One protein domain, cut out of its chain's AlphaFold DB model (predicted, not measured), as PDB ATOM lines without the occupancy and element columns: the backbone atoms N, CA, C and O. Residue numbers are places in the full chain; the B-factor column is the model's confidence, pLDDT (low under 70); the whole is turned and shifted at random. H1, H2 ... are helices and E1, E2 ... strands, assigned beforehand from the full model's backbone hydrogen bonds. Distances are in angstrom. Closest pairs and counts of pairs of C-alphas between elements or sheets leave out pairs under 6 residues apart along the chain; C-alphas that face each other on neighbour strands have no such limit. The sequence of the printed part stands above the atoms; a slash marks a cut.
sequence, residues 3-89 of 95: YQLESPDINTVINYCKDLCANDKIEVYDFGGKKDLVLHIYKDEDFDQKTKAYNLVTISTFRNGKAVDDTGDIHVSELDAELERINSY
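What this domain is: This is residues 3 to 89 of the 95 residues of an uncharacterized protein of Anaerobutyricum hallii (UniProt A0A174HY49). One strongly twisted sheet of five strands forms a wall, with two helices, H1 and H2, packed over one of its faces and the other face bare. H1 covers E2 and E3, H2 lies over E4, and the link of residues 44 to 55 reaches beyond one end of the strands. The printed part has 87 residues, with two named helices and five named strands in the order E1 H1 E2 E3 E4 E5 H2; the sheet runs E1 E2 E3 E4 E5 and is mixed, and the class is mixed, helices and strands. The whole is compact, with a radius of gyration of the C-alphas of 12.2 A, and elongated, spanning 38 by 22 by 21 A.

Where its parts are: The longest strand, E4, holds residues 56 to 63 and measures 23.5 A from first to last C-alpha. E3, residues 37 to 43, measures 19.4 A, and E2, residues 25 to 31, 15.9 A. The edge strands are E1, residues 3 to 6, which begins at C-alpha 3 (-10.531, 11.330, -35.334), and E5, residues 66 to 70. H1, residues 10 to 19, measures 14.8 A; H2, residues 79 to 87, measures 11.9 A and ends at C-alpha 87 (-15.076, 29.477, -41.105).

How they stand to each other: E2, E3, E4 and E5 form a meander, each strand the antiparallel neighbour of the one before. In the hairpin E2 and E3, N 28 and O 39 are 2.8 A apart; in the hairpin E3 and E4, N 62 and O 38 are 2.8 A apart; in the hairpin E4 and E5, N 61 and O 69 are 2.8 A apart. E1 and E2 are parallel at 6 degrees, with N 5 and O 27 2.9 A apart. E1, H1 and E2 form a strand-helix-strand unit, two parallel neighbour strands with a helix between, and its crossover is right-handed. H1 is on the sheet at a height of 8.8 A, over E3 and only just over E2, where 3 of its C-alphas fall; it runs along the strands, at 16 degrees to E3 on the local plane. H2 is on the same face, at a height of 9.0 A over the sheet, and runs along E4 at 4 degrees on the local plane. H1 and H2 touch, the closest C-alphas being those of Ile 10 and Leu 83, 6.5 A apart; they run opposite ways at a steep tilt of 40 degrees. In H1 and H2 every O i to N i+4 pair is within hydrogen-bond range.

The domain as a whole: The two C-alphas farthest apart, those of Thr 51 and Asn 64, are 38.3 A apart. The link from E3 to E4 is long, 12 residues. Between E5 and H2, residues 74 to 75 pair antiparallel with residues 56 to 57 of E4. The printed part has no cut; its mean pLDDT is 96.6, and no printed residue is under 70.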
ATOM      1  N   TYR A   3     -10.308  10.479 -36.497       97.69
ATOM      2  CA  TYR A   3     -10.531  11.330 -35.334       97.69
ATOM      3  C   TYR A   3     -11.812  12.136 -35.535       97.69
ATOM      4  O   TYR A   3     -12.145  12.493 -36.662       97.69
ATOM      5  N   GLN A   4     -12.519  12.432 -34.450       98.25
ATOM      6  CA  GLN A   4     -13.736  13.240 -34.486       98.25
ATOM      7  C   GLN A   4     -13.599  14.401 -33.506       98.25
ATOM      8  O   GLN A   4     -13.235  14.193 -32.346       98.25
ATOM      9  N   LEU A   5     -13.868  15.612 -33.988       98.19
ATOM     10  CA  LEU A   5     -13.871  16.841 -33.201       98.19
ATOM     11  C   LEU A   5     -15.252  17.491 -33.309       98.19
ATOM     12  O   LEU A   5     -15.805  17.584 -34.401       98.19
ATOM     13  N   GLU A   6     -15.791  17.967 -32.192       97.94
ATOM     14  CA  GLU A   6     -17.098  18.628 -32.133       97.94
ATOM     15  C   GLU A   6     -16.913  20.076 -31.677       97.94
ATOM     16  O   GLU A   6     -16.344  20.324 -30.611       97.94
ATOM     17  N   SER A   7     -17.352  21.036 -32.499       97.12
ATOM     18  CA  SER A   7     -17.187  22.476 -32.249       97.12
ATOM     19  C   SER A   7     -15.747  22.915 -31.861       97.12
ATOM     20  O   SER A   7     -15.605  23.731 -30.940       97.12
ATOM     21  N   PRO A   8     -14.657  22.410 -32.486       97.44
ATOM     22  CA  PRO A   8     -13.312  22.870 -32.146       97.44
ATOM     23  C   PRO A   8     -13.074  24.306 -32.630       97.44
ATOM     24  O   PRO A   8     -13.699  24.773 -33.583       97.44
ATOM     25  N   ASP A   9     -12.104  24.985 -32.021       96.75
ATOM     26  CA  ASP A   9     -11.516  26.173 -32.637       96.75
ATOM     27  C   ASP A   9     -10.527  25.795 -33.760       96.75
ATOM     28  O   ASP A   9     -10.058  24.656 -33.864       96.75
ATOM     29  N   ILE A  10     -10.200  26.771 -34.611       97.25
ATOM     30  CA  ILE A  10      -9.294  26.587 -35.757       97.25
ATOM     31  C   ILE A  10      -7.924  26.061 -35.303       97.25
ATOM     32  O   ILE A  10      -7.392  25.116 -35.886       97.25
ATOM     33  N   ASN A  11      -7.377  26.608 -34.214       97.31
ATOM     34  CA  ASN A  11      -6.077  26.197 -33.679       97.31
ATOM     35  C   ASN A  11      -6.048  24.719 -33.274       97.31
ATOM     36  O   ASN A  11      -5.044  24.034 -33.486       97.31
ATOM     37  N   THR A  12      -7.143  24.214 -32.713       97.75
ATOM     38  CA  THR A  12      -7.291  22.807 -32.346       97.75
ATOM     39  C   THR A  12      -7.258  21.928 -33.591       97.75
ATOM     40  O   THR A  12      -6.499  20.959 -33.619       97.75
ATOM     41  N   VAL A  13      -7.991  22.296 -34.647       98.00
ATOM     42  CA  VAL A  13      -7.972  21.563 -35.926       98.00
ATOM     43  C   VAL A  13      -6.560  21.536 -36.522       98.00
ATOM     44  O   VAL A  13      -6.070  20.467 -36.896       98.00
ATOM     45  N   ILE A  14      -5.866  22.680 -36.543       97.62
ATOM     46  CA  ILE A  14      -4.485  22.789 -37.044       97.62
ATOM     47  C   ILE A  14      -3.535  21.885 -36.256       97.62
ATOM     48  O   ILE A  14      -2.701  21.197 -36.847       97.62
ATOM     49  N   ASN A  15      -3.631  21.888 -34.925       97.12
ATOM     50  CA  ASN A  15      -2.751  21.081 -34.084       97.12
ATOM     51  C   ASN A  15      -2.962  19.586 -34.320       97.12
ATOM     52  O   ASN A  15      -1.979  18.870 -34.479       97.12
ATOM     53  N   TYR A  16      -4.212  19.135 -34.464       96.94
ATOM     54  CA  TYR A  16      -4.479  17.755 -34.869       96.94
ATOM     55  C   TYR A  16      -3.848  17.434 -36.228       96.94
ATOM     56  O   TYR A  16      -3.153  16.430 -36.345       96.94
ATOM     57  N   CYS A  17      -4.009  18.303 -37.233       96.81
ATOM     58  CA  CYS A  17      -3.449  18.089 -38.575       96.81
ATOM     59  C   CYS A  17      -1.916  17.972 -38.596       96.81
ATOM     60  O   CYS A  17      -1.368  17.258 -39.437       96.81
ATOM     61  N   LYS A  18      -1.212  18.649 -37.675       95.00
ATOM     62  CA  LYS A  18       0.254  18.551 -37.528       95.00
ATOM     63  C   LYS A  18       0.717  17.185 -37.011       95.00
ATOM     64  O   LYS A  18       1.840  16.783 -37.324       95.00
ATOM     65  N   ASP A  19      -0.139  16.497 -36.259       95.12
ATOM     66  CA  ASP A  19       0.178  15.237 -35.581       95.12
ATOM     67  C   ASP A  19      -0.342  13.994 -36.327       95.12
ATOM     68  O   ASP A  19      -0.028  12.871 -35.929       95.12
ATOM     69  N   LEU A  20      -1.095  14.173 -37.420       96.31
ATOM     70  CA  LEU A  20      -1.614  13.074 -38.241       96.31
ATOM     71  C   LEU A  20      -0.496  12.248 -38.891       96.31
ATOM     72  O   LEU A  20       0.482  12.783 -39.422       96.31
ATOM     73  N   CYS A  21      -0.703  10.935 -38.934       97.25
ATOM     74  CA  CYS A  21       0.052  10.011 -39.771       97.25
ATOM     75  C   CYS A  21      -0.589   9.890 -41.161       97.25
ATOM     76  O   CYS A  21      -1.754  10.233 -41.360       97.25
ATOM     77  N   ALA A  22       0.164   9.357 -42.125       97.88
ATOM     78  CA  ALA A  22      -0.365   9.044 -43.449       97.88
ATOM     79  C   ALA A  22      -1.669   8.236 -43.358       97.88
ATOM     80  O   ALA A  22      -1.771   7.314 -42.542       97.88
ATOM     81  N   ASN A  23      -2.641   8.556 -44.217       97.62
ATOM     82  CA  ASN A  23      -3.987   7.962 -44.243       97.62
ATOM     83  C   ASN A  23      -4.879   8.244 -43.019       97.62
ATOM     84  O   ASN A  23      -5.999   7.715 -42.942       97.62
ATOM     85  N   ASP A  24      -4.430   9.046 -42.051       98.25
ATOM     86  CA  ASP A  24      -5.315   9.511 -40.991       98.25
ATOM     87  C   ASP A  24      -6.335  10.525 -41.513       98.25
ATOM     88  O   ASP A  24      -6.139  11.207 -42.520       98.25
ATOM     89  N   LYS A  25      -7.467  10.590 -40.815       98.12
ATOM     90  CA  LYS A  25      -8.625  11.397 -41.188       98.12
ATOM     91  C   LYS A  25      -9.166  12.110 -39.964       98.12
ATOM     92  O   LYS A  25      -9.127  11.551 -38.866       98.12
ATOM     93  N   ILE A  26      -9.719  13.299 -40.159       98.38
ATOM     94  CA  ILE A  26     -10.458  14.030 -39.129       98.38
ATOM     95  C   ILE A  26     -11.835  14.376 -39.686       98.38
ATOM     96  O   ILE A  26     -11.943  14.913 -40.784       98.38
ATOM     97  N   GLU A  27     -12.875  14.103 -38.911       98.56
ATOM     98  CA  GLU A  27     -14.203  14.674 -39.115       98.56
ATOM     99  C   GLU A  27     -14.415  15.780 -38.079       98.56
ATOM    100  O   GLU A  27     -14.314  15.546 -36.871       98.56
ATOM    101  N   VAL A  28     -14.674  16.995 -38.550       98.62
ATOM    102  CA  VAL A  28     -14.936  18.158 -37.703       98.62
ATOM    103  C   VAL A  28     -16.397  18.542 -37.847       98.62
ATOM    104  O   VAL A  28     -16.808  18.981 -38.917       98.62
ATOM    105  N   TYR A  29     -17.164  18.387 -36.778       98.44
ATOM    106  CA  TYR A  29     -18.579  18.734 -36.715       98.44
ATOM    107  C   TYR A  29     -18.771  20.138 -36.137       98.44
ATOM    108  O   TYR A  29     -17.935  20.625 -35.371       98.44
ATOM    109  N   ASP A  30     -19.897  20.764 -36.483       97.38
ATOM    110  CA  ASP A  30     -20.296  22.096 -36.017       97.38
ATOM    111  C   ASP A  30     -19.248  23.188 -36.306       97.38
ATOM    112  O   ASP A  30     -19.015  24.089 -35.494       97.38
ATOM    113  N   PHE A  31     -18.604  23.111 -37.474       97.12
ATOM    114  CA  PHE A  31     -17.616  24.094 -37.913       97.12
ATOM    115  C   PHE A  31     -18.277  25.331 -38.545       97.12
ATOM    116  O   PHE A  31     -19.416  25.286 -39.023       97.12
ATOM    117  N   GLY A  32     -17.537  26.441 -38.592       94.31
ATOM    118  CA  GLY A  32     -17.986  27.707 -39.166       94.31
ATOM    119  C   GLY A  32     -18.733  28.601 -38.182       94.31
ATOM    120  O   GLY A  32     -19.259  28.141 -37.168       94.31
ATOM    121  N   GLY A  33     -18.851  29.892 -38.509       91.06
ATOM    122  CA  GLY A  33     -19.565  30.858 -37.664       91.06
ATOM    123  C   GLY A  33     -21.030  30.480 -37.395       91.06
ATOM    124  O   GLY A  33     -21.549  30.737 -36.309       91.06
ATOM    125  N   LYS A  34     -21.684  29.811 -38.359       92.44
ATOM    126  CA  LYS A  34     -23.056  29.282 -38.233       92.44
ATOM    127  C   LYS A  34     -23.129  27.879 -37.618       92.44
ATOM    128  O   LYS A  34     -24.234  27.434 -37.318       92.44
ATOM    129  N   LYS A  35     -21.990  27.202 -37.416       94.44
ATOM    130  CA  LYS A  35     -21.895  25.820 -36.914       94.44
ATOM    131  C   LYS A  35     -22.716  24.810 -37.717       94.44
ATOM    132  O   LYS A  35     -23.301  23.888 -37.165       94.44
ATOM    133  N   ASP A  36     -22.807  25.017 -39.024       95.50
ATOM    134  CA  ASP A  36     -23.616  24.199 -39.930       95.50
ATOM    135  C   ASP A  36     -22.769  23.411 -40.937       95.50
ATOM    136  O   ASP A  36     -23.306  22.816 -41.880       95.50
ATOM    137  N   LEU A  37     -21.447  23.415 -40.739       97.19
ATOM    138  CA  LEU A  37     -20.484  22.737 -41.588       97.19
ATOM    139  C   LEU A  37     -19.915  21.499 -40.908       97.19
ATOM    140  O   LEU A  37     -19.648  21.482 -39.704       97.19
ATOM    141  N   VAL A  38     -19.665  20.489 -41.731       98.44
ATOM    142  CA  VAL A  38     -18.856  19.325 -41.384       98.44
ATOM    143  C   VAL A  38     -17.647  19.310 -42.310       98.44
ATOM    144  O   VAL A  38     -17.811  19.325 -43.533       98.44
ATOM    145  N   LEU A  39     -16.442  19.301 -41.744       98.50
ATOM    146  CA  LEU A  39     -15.206  19.166 -42.513       98.50
ATOM    147  C   LEU A  39     -14.722  17.728 -42.461       98.50
ATOM    148  O   LEU A  39     -14.657  17.128 -41.389       98.50
ATOM    149  N   HIS A  40     -14.342  17.196 -43.611       98.56
ATOM    150  CA  HIS A  40     -13.630  15.935 -43.720       98.56
ATOM    151  C   HIS A  40     -12.208  16.241 -44.174       98.56
ATOM    152  O   HIS A  40     -11.999  16.664 -45.309       98.56
ATOM    153  N   ILE A  41     -11.246  16.050 -43.274       98.50
ATOM    154  CA  ILE A  41      -9.833  16.332 -43.514       98.50
ATOM    155  C   ILE A  41      -9.095  15.013 -43.707       98.50
ATOM    156  O   ILE A  41      -9.182  14.132 -42.847       98.50
ATOM    157  N   TYR A  42      -8.354  14.878 -44.802       98.31
ATOM    158  CA  TYR A  42      -7.610  13.661 -45.128       98.31
ATOM    159  C   TYR A  42      -6.120  13.953 -45.182       98.31
ATOM    160  O   TYR A  42      -5.691  14.858 -45.894       98.31
ATOM    161  N   LYS A  43      -5.328  13.178 -44.436       98.38
ATOM    162  CA  LYS A  43      -3.875  13.229 -44.530       98.38
ATOM    163  C   LYS A  43      -3.403  12.479 -45.764       98.38
ATOM    164  O   LYS A  43      -3.833  11.346 -45.983       98.38
ATOM    165  N   ASP A  44      -2.493  13.103 -46.506       98.38
ATOM    166  CA  ASP A  44      -1.848  12.502 -47.671       98.38
ATOM    167  C   ASP A  44      -1.281  11.108 -47.341       98.38
ATOM    168  O   ASP A  44      -0.685  10.893 -46.276       98.38
ATOM    169  N   GLU A  45      -1.529  10.145 -48.225       97.94
ATOM    170  CA  GLU A  45      -1.121   8.751 -48.046       97.94
ATOM    171  C   GLU A  45       0.391   8.542 -48.185       97.94
ATOM    172  O   GLU A  45       0.934   7.618 -47.572       97.94
ATOM    173  N   ASP A  46       1.068   9.435 -48.909       98.19
ATOM    174  CA  ASP A  46       2.514   9.445 -49.116       98.19
ATOM    175  C   ASP A  46       3.254  10.255 -48.033       98.19
ATOM    176  O   ASP A  46       4.478  10.422 -48.097       98.19
ATOM    177  N   PHE A  47       2.547  10.755 -47.006       98.31
ATOM    178  CA  PHE A  47       3.169  11.523 -45.929       98.31
ATOM    179  C   PHE A  47       4.223  10.706 -45.171       98.31
ATOM    180  O   PHE A  47       3.925   9.762 -44.435       98.31
ATOM    181  N   ASP A  48       5.474  11.156 -45.252       97.06
ATOM    182  CA  ASP A  48       6.570  10.568 -44.493       97.06
ATOM    183  C   ASP A  48       6.855  11.394 -43.230       97.06
ATOM    184  O   ASP A  48       7.336  12.531 -43.270       97.06
ATOM    185  N   GLN A  49       6.602  10.800 -42.062       93.75
ATOM    186  CA  GLN A  49       6.710  11.498 -40.779       93.75
ATOM    187  C   GLN A  49       8.139  11.973 -40.459       93.75
ATOM    188  O   GLN A  49       8.299  12.933 -39.693       93.75
ATOM    189  N   LYS A  50       9.167  11.322 -41.020       95.31
ATOM    190  CA  LYS A  50      10.583  11.591 -40.732       95.31
ATOM    191  C   LYS A  50      11.121  12.763 -41.550       95.31
ATOM    192  O   LYS A  50      11.803  13.627 -41.008       95.31
ATOM    193  N   THR A  51      10.840  12.770 -42.844       96.81
ATOM    194  CA  THR A  51      11.293  13.772 -43.817       96.81
ATOM    195  C   THR A  51      10.318  14.934 -43.942       96.81
ATOM    196  O   THR A  51      10.712  15.996 -44.416       96.81
ATOM    197  N   LYS A  52       9.068  14.743 -43.497       95.00
ATOM    198  CA  LYS A  52       7.940  15.657 -43.704       95.00
ATOM    199  C   LYS A  52       7.604  15.877 -45.184       95.00
ATOM    200  O   LYS A  52       6.937  16.856 -45.511       95.00
ATOM    201  N   ALA A  53       8.045  14.983 -46.073       96.81
ATOM    202  CA  ALA A  53       7.604  14.974 -47.462       96.81
ATOM    203  C   ALA A  53       6.092  14.722 -47.528       96.81
ATOM    204  O   ALA A  53       5.563  13.981 -46.701       96.81
ATOM    205  N   TYR A  54       5.417  15.365 -48.487       97.19
ATOM    206  CA  TYR A  54       3.961  15.288 -48.666       97.19
ATOM    207  C   TYR A  54       3.193  15.609 -47.381       97.19
ATOM    208  O   TYR A  54       2.225  14.951 -47.010       97.19
ATOM    209  N   ASN A  55       3.631  16.641 -46.646       97.56
ATOM    210  CA  ASN A  55       2.906  17.133 -45.478       97.56
ATOM    211  C   ASN A  55       1.659  17.937 -45.892       97.56
ATOM    212  O   ASN A  55       1.489  19.096 -45.514       97.56
ATOM    213  N   LEU A  56       0.804  17.292 -46.679       98.25
ATOM    214  CA  LEU A  56      -0.398  17.834 -47.289       98.25
ATOM    215  C   LEU A  56      -1.631  17.263 -46.591       98.25
ATOM    216  O   LEU A  56      -1.556  16.206 -45.953       98.25
ATOM    217  N   VAL A  57      -2.737  17.987 -46.676       98.38
ATOM    218  CA  VAL A  57      -4.077  17.509 -46.345       98.38
ATOM    219  C   VAL A  57      -5.066  18.025 -47.381       98.38
ATOM    220  O   VAL A  57      -4.844  19.085 -47.962       98.38
ATOM    221  N   THR A  58      -6.178  17.325 -47.559       98.38
ATOM    222  CA  THR A  58      -7.345  17.841 -48.286       98.38
ATOM    223  C   THR A  58      -8.483  18.113 -47.313       98.38
ATOM    224  O   THR A  58      -8.571  17.451 -46.276       98.38
ATOM    225  N   ILE A  59      -9.347  19.082 -47.623       98.44
ATOM    226  CA  ILE A  59     -10.550  19.387 -46.843       98.44
ATOM    227  C   ILE A  59     -11.760  19.354 -47.774       98.44
ATOM    228  O   ILE A  59     -11.930  20.237 -48.613       98.44
ATOM    229  N   SER A  60     -12.642  18.376 -47.578       98.19
ATOM    230  CA  SER A  60     -13.971  18.372 -48.196       98.19
ATOM    231  C   SER A  60     -14.993  18.909 -47.192       98.19
ATOM    232  O   SER A  60     -15.129  18.384 -46.083       98.19
ATOM    233  N   THR A  61     -15.721  19.957 -47.571       97.94
ATOM    234  CA  THR A  61     -16.680  20.649 -46.698       97.94
ATOM    235  C   THR A  61     -18.106  20.287 -47.077       97.94
ATOM    236  O   THR A  61     -18.505  20.385 -48.241       97.94
ATOM    237  N   PHE A  62     -18.904  19.929 -46.076       97.50
ATOM    238  CA  PHE A  62     -20.302  19.560 -46.237       97.50
ATOM    239  C   PHE A  62     -21.214  20.476 -45.428       97.50
ATOM    240  O   PHE A  62     -20.915  20.817 -44.288       97.50
ATOM    241  N   ARG A  63     -22.379  20.804 -45.991       95.19
ATOM    242  CA  ARG A  63     -23.487  21.473 -45.297       95.19
ATOM    243  C   ARG A  63     -24.753  20.658 -45.518       95.19
ATOM    244  O   ARG A  63     -25.112  20.364 -46.660       95.19
ATOM    245  N   ASN A  64     -25.432  20.264 -44.440       93.19
ATOM    246  CA  ASN A  64     -26.627  19.406 -44.503       93.19
ATOM    247  C   ASN A  64     -26.420  18.134 -45.358       93.19
ATOM    248  O   ASN A  64     -27.281  17.756 -46.155       93.19
ATOM    249  N   GLY A  65     -25.240  17.512 -45.241       93.69
ATOM    250  CA  GLY A  65     -24.870  16.296 -45.974       93.69
ATOM    251  C   GLY A  65     -24.546  16.486 -47.462       93.69
ATOM    252  O   GLY A  65     -24.332  15.498 -48.159       93.69
ATOM    253  N   LYS A  66     -24.502  17.724 -47.973       95.44
ATOM    254  CA  LYS A  66     -24.106  18.030 -49.357       95.44
ATOM    255  C   LYS A  66     -22.729  18.672 -49.383       95.44
ATOM    256  O   LYS A  66     -22.481  19.573 -48.590       95.44
ATOM    257  N   ALA A  67     -21.874  18.237 -50.306       95.25
ATOM    258  CA  ALA A  67     -20.587  18.882 -50.545       95.25
ATOM    259  C   ALA A  67     -20.806  20.315 -51.054       95.25
ATOM    260  O   ALA A  67     -21.642  20.533 -51.938       95.25
ATOM    261  N   VAL A  68     -20.084  21.272 -50.476       95.00
ATOM    262  CA  VAL A  68     -20.183  22.708 -50.798       95.00
ATOM    263  C   VAL A  68     -18.832  23.358 -51.093       95.00
ATOM    264  O   VAL A  68     -18.811  24.413 -51.714       95.00
ATOM    265  N   ASP A  69     -17.724  22.735 -50.686       95.12
ATOM    266  CA  ASP A  69     -16.363  23.184 -50.991       95.12
ATOM    267  C   ASP A  69     -15.387  21.998 -50.942       95.12
ATOM    268  O   ASP A  69     -15.626  21.030 -50.209       95.12
ATOM    269  N   ASP A  70     -14.302  22.086 -51.704       95.94
ATOM    270  CA  ASP A  70     -13.174  21.156 -51.675       95.94
ATOM    271  C   ASP A  70     -11.886  21.910 -52.011       95.94
ATOM    272  O   ASP A  70     -11.820  22.651 -52.995       95.94
ATOM    273  N   THR A  71     -10.864  21.739 -51.180       95.56
ATOM    274  CA  THR A  71      -9.638  22.534 -51.277       95.56
ATOM    275  C   THR A  71      -8.588  21.951 -52.219       95.56
ATOM    276  O   THR A  71      -7.621  22.640 -52.543       95.56
ATOM    277  N   GLY A  72      -8.712  20.678 -52.613       96.06
ATOM    278  CA  GLY A  72      -7.556  19.909 -53.077       96.06
ATOM    279  C   GLY A  72      -6.437  19.864 -52.026       96.06
ATOM    280  O   GLY A  72      -6.691  20.040 -50.829       96.06
ATOM    281  N   ASP A  73      -5.203  19.623 -52.474       97.38
ATOM    282  CA  ASP A  73      -4.040  19.488 -51.594       97.38
ATOM    283  C   ASP A  73      -3.594  20.836 -51.021       97.38
ATOM    284  O   ASP A  73      -3.189  21.745 -51.749       97.38
ATOM    285  N   ILE A  74      -3.587  20.932 -49.693       97.06
ATOM    286  CA  ILE A  74      -3.071  22.074 -48.942       97.06
ATOM    287  C   ILE A  74      -1.891  21.611 -48.102       97.06
ATOM    288  O   ILE A  74      -1.985  20.639 -47.348       97.06
ATOM    289  N   HIS A  75      -0.778  22.336 -48.155       97.00
ATOM    290  CA  HIS A  75       0.306  22.081 -47.215       97.00
ATOM    291  C   HIS A  75      -0.100  22.505 -45.797       97.00
ATOM    292  O   HIS A  75      -0.625  23.594 -45.595       97.00
ATOM    293  N   VAL A  76       0.197  21.691 -44.776       95.06
ATOM    294  CA  VAL A  76      -0.264  21.926 -43.386       95.06
ATOM    295  C   VAL A  76       0.150  23.299 -42.816       95.06
ATOM    296  O   VAL A  76      -0.477  23.800 -41.887       95.06
ATOM    297  N   SER A  77       1.182  23.950 -43.367       93.62
ATOM    298  CA  SER A  77       1.568  25.321 -42.983       93.62
ATOM    299  C   SER A  77       0.623  26.420 -43.482       93.62
ATOM    300  O   SER A  77       0.685  27.531 -42.967       93.62
ATOM    301  N   GLU A  78      -0.202  26.134 -44.484       94.38
ATOM    302  CA  GLU A  78      -1.138  27.074 -45.121       94.38
ATOM    303  C   GLU A  78      -2.580  26.873 -44.625       94.38
ATOM    304  O   GLU A  78      -3.480  27.628 -44.984       94.38
ATOM    305  N   LEU A  79      -2.790  25.888 -43.742       95.56
ATOM    306  CA  LEU A  79      -4.104  25.467 -43.260       95.56
ATOM    307  C   LEU A  79      -4.886  26.575 -42.546       95.56
ATOM    308  O   LEU A  79      -6.109  26.588 -42.593       95.56
ATOM    309  N   ASP A  80      -4.182  27.489 -41.881       96.38
ATOM    310  CA  ASP A  80      -4.783  28.586 -41.117       96.38
ATOM    311  C   ASP A  80      -5.661  29.481 -42.004       96.38
ATOM    312  O   ASP A  80      -6.836  29.697 -41.715       96.38
ATOM    313  N   ALA A  81      -5.129  29.905 -43.154       95.00
ATOM    314  CA  ALA A  81      -5.852  30.758 -44.092       95.00
ATOM    315  C   ALA A  81      -7.081  30.056 -44.692       95.00
ATOM    316  O   ALA A  81      -8.137  30.672 -44.837       95.00
ATOM    317  N   GLU A  82      -6.964  28.764 -45.008       96.25
ATOM    318  CA  GLU A  82      -8.066  27.977 -45.571       96.25
ATOM    319  C   GLU A  82      -9.168  27.699 -44.544       96.25
ATOM    320  O   GLU A  82     -10.354  27.841 -44.850       96.25
ATOM    321  N   LEU A  83      -8.803  27.379 -43.301       97.19
ATOM    322  CA  LEU A  83      -9.777  27.183 -42.230       97.19
ATOM    323  C   LEU A  83     -10.499  28.485 -41.871       97.19
ATOM    324  O   LEU A  83     -11.709  28.443 -41.662       97.19
ATOM    325  N   GLU A  84      -9.814  29.631 -41.860       96.38
ATOM    326  CA  GLU A  84     -10.457  30.943 -41.683       96.38
ATOM    327  C   GLU A  84     -11.416  31.270 -42.840       96.38
ATOM    328  O   GLU A  84     -12.553  31.697 -42.609       96.38
ATOM    329  N   ARG A  85     -11.010  30.997 -44.091       95.25
ATOM    330  CA  ARG A  85     -11.864  31.170 -45.279       95.25
ATOM    331  C   ARG A  85     -13.150  30.354 -45.154       95.25
ATOM    332  O   ARG A  85     -14.235  30.915 -45.307       95.25
ATOM    333  N   ILE A  86     -13.041  29.071 -44.811       95.62
ATOM    334  CA  ILE A  86     -14.196  28.181 -44.623       95.62
ATOM    335  C   ILE A  86     -15.033  28.616 -43.411       95.62
ATOM    336  O   ILE A  86     -16.265  28.603 -43.461       95.62
ATOM    337  N   ASN A  87     -14.390  29.045 -42.321       94.75
ATOM    338  CA  ASN A  87     -15.076  29.477 -41.105       94.75
ATOM    339  C   ASN A  87     -15.969  30.708 -41.343       94.75
ATOM    340  O   ASN A  87     -17.013  30.859 -40.699       94.75
ATOM    341  N   SER A  88     -15.585  31.550 -42.308       92.50
ATOM    342  CA  SER A  88     -16.310  32.756 -42.720       92.50
ATOM    343  C   SER A  88     -17.518  32.513 -43.640       92.50
ATOM    344  O   SER A  88     -18.184  33.468 -44.041       92.50
ATOM    345  N   TYR A  89     -17.837  31.259 -43.988       89.81
ATOM    346  CA  TYR A  89     -18.945  30.946 -44.892       89.81
ATOM    347  C   TYR A  89     -20.326  31.249 -44.304       89.81
ATOM    348  O   TYR A  89     -20.977  30.406 -43.681       89.81
TER     349      TYR A  89